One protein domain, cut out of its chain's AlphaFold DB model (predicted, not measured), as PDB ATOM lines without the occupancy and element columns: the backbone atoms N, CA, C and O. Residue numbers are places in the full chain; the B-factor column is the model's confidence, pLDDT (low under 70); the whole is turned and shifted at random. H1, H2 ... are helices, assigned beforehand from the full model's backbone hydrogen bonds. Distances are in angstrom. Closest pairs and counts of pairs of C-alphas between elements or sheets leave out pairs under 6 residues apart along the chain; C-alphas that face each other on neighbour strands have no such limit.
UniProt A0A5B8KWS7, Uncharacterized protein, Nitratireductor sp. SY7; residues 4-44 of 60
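This is residues 4 to 44 of the 60 residues of an uncharacterized protein of Nitratireductor sp. SY7 (UniProt A0A5B8KWS7). One long helix, H1, makes nearly the whole length of this rod, and a short helix, H2, turns off crosswise just past its far end, so that the two make an L with one very long and one very short arm. H1 has a slight kink partway along, and most of it sticks out alone with nothing packed on it. The printed part has 41 residues with two named helices, H1 then H2, and no named strand; the class is all helix. It is extended, with a radius of gyration of the C-alphas of 16.8 A and spans of 53 by 13 by 5 A.

Find C-alpha 4 at (208.468, 177.873, 145.155); from there H1, residues 4 to 34, runs 43.3 A to C-alpha 34 at (169.071, 192.905, 135.344). Near residue 17 look for its kink of 32 degrees. Next comes H2, residues 37 to 42, which ends at C-alpha 42, at (157.316, 186.218, 140.052).

Start on H1, where residues 4 to 31 stand free. A tight link of two residues leads to H2. The two helices are close but not clearly touching: their closest C-alphas, those of Leu 32 and Arg 40, are 7.3 A apart. Their lines are about perpendicular, at 84 degrees. Along the backbone, every O i to N i+4 pair is within hydrogen-bond range in H2, and 25 of 27 are in H1.

Look to Phe 4 and His 38 for the two C-alphas farthest apart, at 53.2 A. The printed part has no cut, and its one link between helices is tight. In the B-factor column, the mean pLDDT of the printed part is 71.8; residues 4 to 20 of this model are under 70.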
ATOM      1  N   PHE A   4     209.433 176.868 144.693       60.38
ATOM      2  CA  PHE A   4     208.468 177.873 145.155       60.38
ATOM      3  C   PHE A   4     207.364 178.180 144.134       60.38
ATOM      4  O   PHE A   4     206.208 178.368 144.506       60.38
ATOM      5  N   SER A   5     207.688 178.158 142.838       59.81
ATOM      6  CA  SER A   5     206.720 178.416 141.768       59.81
ATOM      7  C   SER A   5     205.654 177.321 141.689       59.81
ATOM      8  O   SER A   5     204.498 177.621 141.419       59.81
ATOM      9  N   ARG A   6     206.002 176.059 141.987       60.59
ATOM     10  CA  ARG A   6     205.030 174.950 141.980       60.59
ATOM     11  C   ARG A   6     204.050 175.042 143.150       60.59
ATOM     12  O   ARG A   6     202.865 174.797 142.957       60.59
ATOM     13  N   SER A   7     204.526 175.447 144.329       61.19
ATOM     14  CA  SER A   7     203.672 175.636 145.509       61.19
ATOM     15  C   SER A   7     202.691 176.798 145.326       61.19
ATOM     16  O   SER A   7     201.527 176.675 145.691       61.19
ATOM     17  N   LEU A   8     203.137 177.901 144.713       60.47
ATOM     18  CA  LEU A   8     202.278 179.039 144.367       60.47
ATOM     19  C   LEU A   8     201.214 178.663 143.331       60.47
ATOM     20  O   LEU A   8     200.043 178.967 143.528       60.47
ATOM     21  N   ILE A   9     201.596 177.959 142.261       62.09
ATOM     22  CA  ILE A   9     200.648 177.501 141.232       62.09
ATOM     23  C   ILE A   9     199.600 176.553 141.840       62.09
ATOM     24  O   ILE A   9     198.414 176.686 141.544       62.09
ATOM     25  N   SER A  10     200.012 175.648 142.734       60.81
ATOM     26  CA  SER A  10     199.091 174.756 143.450       60.81
ATOM     27  C   SER A  10     198.132 175.522 144.369       60.81
ATOM     28  O   SER A  10     196.935 175.248 144.366       60.81
ATOM     29  N   ALA A  11     198.629 176.500 145.133       61.16
ATOM     30  CA  ALA A  11     197.810 177.302 146.043       61.16
ATOM     31  C   ALA A  11     196.788 178.172 145.291       61.16
ATOM     32  O   ALA A  11     195.619 178.224 145.667       61.16
ATOM     33  N   VAL A  12     197.206 178.792 144.181       61.72
ATOM     34  CA  VAL A  12     196.310 179.547 143.292       61.72
ATOM     35  C   VAL A  12     195.263 178.620 142.672       61.72
ATOM     36  O   VAL A  12     194.097 178.994 142.608       61.72
ATOM     37  N   GLY A  13     195.629 177.394 142.285       61.38
ATOM     38  CA  GLY A  13     194.685 176.400 141.764       61.38
ATOM     39  C   GLY A  13     193.546 176.063 142.734       61.38
ATOM     40  O   GLY A  13     192.392 176.008 142.313       61.38
ATOM     41  N   HIS A  14     193.840 175.914 144.031       62.72
ATOM     42  CA  HIS A  14     192.809 175.697 145.054       62.72
ATOM     43  C   HIS A  14     191.917 176.928 145.261       62.72
ATOM     44  O   HIS A  14     190.698 176.790 145.355       62.72
ATOM     45  N   PHE A  15     192.503 178.128 145.255       58.72
ATOM     46  CA  PHE A  15     191.761 179.381 145.408       58.72
ATOM     47  C   PHE A  15     190.838 179.650 144.209       58.72
ATOM     48  O   PHE A  15     189.692 180.058 144.372       58.72
ATOM     49  N   VAL A  16     191.285 179.365 142.984       62.81
ATOM     50  CA  VAL A  16     190.509 179.631 141.760       62.81
ATOM     51  C   VAL A  16     189.170 178.888 141.744       62.81
ATOM     52  O   VAL A  16     188.206 179.420 141.199       62.81
ATOM     53  N   THR A  17     189.073 177.700 142.340       64.00
ATOM     54  CA  THR A  17     187.813 176.940 142.393       64.00
ATOM     55  C   THR A  17     186.757 177.656 143.231       64.00
ATOM     56  O   THR A  17     185.630 177.845 142.777       64.00
ATOM     57  N   GLU A  18     187.138 178.124 144.418       67.56
ATOM     58  CA  GLU A  18     186.252 178.881 145.306       67.56
ATOM     59  C   GLU A  18     185.905 180.250 144.703       67.56
ATOM     60  O   GLU A  18     184.746 180.665 144.691       67.56
ATOM     61  N   TRP A  19     186.878 180.908 144.070       64.88
ATOM     62  CA  TRP A  19     186.666 182.182 143.379       64.88
ATOM     63  C   TRP A  19     185.764 182.074 142.152       64.88
ATOM     64  O   TRP A  19     185.006 183.002 141.874       64.88
ATOM     65  N   ARG A  20     185.821 180.966 141.405       65.00
ATOM     66  CA  ARG A  20     184.890 180.709 140.297       65.00
ATOM     67  C   ARG A  20     183.470 180.529 140.814       65.00
ATOM     68  O   ARG A  20     182.579 181.172 140.274       65.00
ATOM     69  N   ALA A  21     183.282 179.763 141.889       74.06
ATOM     70  CA  ALA A  21     181.974 179.605 142.520       74.06
ATOM     71  C   ALA A  21     181.412 180.958 143.000       74.06
ATOM     72  O   ALA A  21     180.279 181.304 142.676       74.06
ATOM     73  N   LEU A  22     182.226 181.775 143.675       72.75
ATOM     74  CA  LEU A  22     181.838 183.123 144.113       72.75
ATOM     75  C   LEU A  22     181.536 184.063 142.935       72.75
ATOM     76  O   LEU A  22     180.586 184.845 142.981       72.75
ATOM     77  N   ARG A  23     182.320 183.985 141.853       76.75
ATOM     78  CA  ARG A  23     182.098 184.785 140.640       76.75
ATOM     79  C   ARG A  23     180.822 184.370 139.913       76.75
ATOM     80  O   ARG A  23     180.132 185.243 139.393       76.75
ATOM     81  N   ASP A  24     180.514 183.080 139.870       75.12
ATOM     82  CA  ASP A  24     179.287 182.566 139.263       75.12
ATOM     83  C   ASP A  24     178.056 182.979 140.073       75.12
ATOM     84  O   ASP A  24     177.058 183.386 139.476       75.12
ATOM     85  N   VAL A  25     178.148 183.005 141.408       77.38
ATOM     86  CA  VAL A  25     177.115 183.599 142.274       77.38
ATOM     87  C   VAL A  25     176.933 185.083 141.953       77.38
ATOM     88  O   VAL A  25     175.833 185.488 141.592       77.38
ATOM     89  N   ALA A  26     178.005 185.882 141.949       77.69
ATOM     90  CA  ALA A  26     177.922 187.318 141.661       77.69
ATOM     91  C   ALA A  26     177.400 187.621 140.240       77.69
ATOM     92  O   ALA A  26     176.655 188.578 140.019       77.69
ATOM     93  N   ARG A  27     177.774 186.803 139.250       80.25
ATOM     94  CA  ARG A  27     177.259 186.908 137.878       80.25
ATOM     95  C   ARG A  27     175.774 186.571 137.821       80.25
ATOM     96  O   ARG A  27     175.032 187.262 137.132       80.25
ATOM     97  N   THR A  28     175.361 185.530 138.532       80.00
ATOM     98  CA  THR A  28     173.966 185.091 138.604       80.00
ATOM     99  C   THR A  28     173.112 186.152 139.288       80.00
ATOM    100  O   THR A  28     172.104 186.559 138.725       80.00
ATOM    101  N   GLU A  29     173.559 186.698 140.418       80.56
ATOM    102  CA  GLU A  29     172.903 187.821 141.095       80.56
ATOM    103  C   GLU A  29     172.777 189.052 140.195       80.56
ATOM    104  O   GLU A  29     171.733 189.703 140.182       80.56
ATOM    105  N   ARG A  30     173.811 189.355 139.398       80.12
ATOM    106  CA  ARG A  30     173.765 190.455 138.432       80.12
ATOM    107  C   ARG A  30     172.752 190.205 137.317       80.12
ATOM    108  O   ARG A  30     171.949 191.087 137.038       80.12
ATOM    109  N   ILE A  31     172.758 189.015 136.715       81.19
ATOM    110  CA  ILE A  31     171.790 188.632 135.675       81.19
ATOM    111  C   ILE A  31     170.365 188.687 136.237       81.19
ATOM    112  O   ILE A  31     169.476 189.243 135.599       81.19
ATOM    113  N   LEU A  32     170.152 188.174 137.451       78.88
ATOM    114  CA  LEU A  32     168.859 188.206 138.136       78.88
ATOM    115  C   LEU A  32     168.440 189.634 138.514       78.88
ATOM    116  O   LEU A  32     167.260 189.963 138.448       78.88
ATOM    117  N   GLY A  33     169.392 190.507 138.850       77.06
ATOM    118  CA  GLY A  33     169.162 191.932 139.088       77.06
ATOM    119  C   GLY A  33     168.831 192.732 137.823       77.06
ATOM    120  O   GLY A  33     168.084 193.707 137.913       77.06
ATOM    121  N   GLU A  34     169.345 192.315 136.664       81.19
ATOM    122  CA  GLU A  34     169.071 192.905 135.344       81.19
ATOM    123  C   GLU A  34     167.736 192.419 134.734       81.19
ATOM    124  O   GLU A  34     167.267 192.984 133.744       81.19
ATOM    125  N   LEU A  35     167.078 191.415 135.331       79.62
ATOM    126  CA  LEU A  35     165.746 190.974 134.910       79.62
ATOM    127  C   LEU A  35     164.689 192.076 135.075       79.62
ATOM    128  O   LEU A  35     164.720 192.902 135.993       79.62
ATOM    129  N   SER A  36     163.674 192.026 134.210       80.25
ATOM    130  CA  SER A  36     162.507 192.906 134.298       80.25
ATOM    131  C   SER A  36     161.831 192.796 135.679       80.25
ATOM    132  O   SER A  36     161.732 191.690 136.223       80.25
ATOM    133  N   PRO A  37     161.326 193.905 136.260       76.50
ATOM    134  CA  PRO A  37     160.658 193.902 137.565       76.50
ATOM    135  C   PRO A  37     159.537 192.866 137.696       76.50
ATOM    136  O   PRO A  37     159.360 192.293 138.765       76.50
ATOM    137  N   HIS A  38     158.809 192.592 136.608       79.12
ATOM    138  CA  HIS A  38     157.746 191.589 136.608       79.12
ATOM    139  C   HIS A  38     158.289 190.179 136.876       79.12
ATOM    140  O   HIS A  38     157.798 189.504 137.771       79.12
ATOM    141  N   ILE A  39     159.363 189.784 136.185       79.94
ATOM    142  CA  ILE A  39     159.973 188.456 136.338       79.94
ATOM    143  C   ILE A  39     160.626 188.313 137.717       79.94
ATOM    144  O   ILE A  39     160.504 187.270 138.349       79.94
ATOM    145  N   ARG A  40     161.273 189.373 138.225       82.81
ATOM    146  CA  ARG A  40     161.847 189.377 139.583       82.81
ATOM    147  C   ARG A  40     160.787 189.178 140.664       82.81
ATOM    148  O   ARG A  40     161.031 188.445 141.619       82.81
ATOM    149  N   LYS A  41     159.610 189.789 140.494       78.94
ATOM    150  CA  LYS A  41     158.466 189.620 141.396       78.94
ATOM    151  C   LYS A  41     157.945 188.184 141.385       78.94
ATOM    152  O   LYS A  41     157.668 187.644 142.452       78.94
ATOM    153  N   ASP A  42     157.860 187.570 140.209       83.12
ATOM    154  CA  ASP A  42     157.316 186.218 140.052       83.12
ATOM    155  C   ASP A  42     158.196 185.144 140.716       83.12
ATOM    156  O   ASP A  42     157.686 184.129 141.184       83.12
ATOM    157  N   ILE A  43     159.508 185.385 140.822       80.25
ATOM    158  CA  ILE A  43     160.466 184.481 141.484       80.25
ATOM    159  C   ILE A  43     160.820 184.897 142.923       80.25
ATOM    160  O   ILE A  43     161.636 184.239 143.564       80.25
ATOM    161  N   GLY A  44     160.247 185.994 143.435       74.44
ATOM    162  CA  GLY A  44     160.523 186.504 144.785       74.44
ATOM    163  C   GLY A  44     161.932 187.081 144.984       74.44
ATOM    164  O   GLY A  44     162.451 187.057 146.099       74.44
TER     165      GLY A  44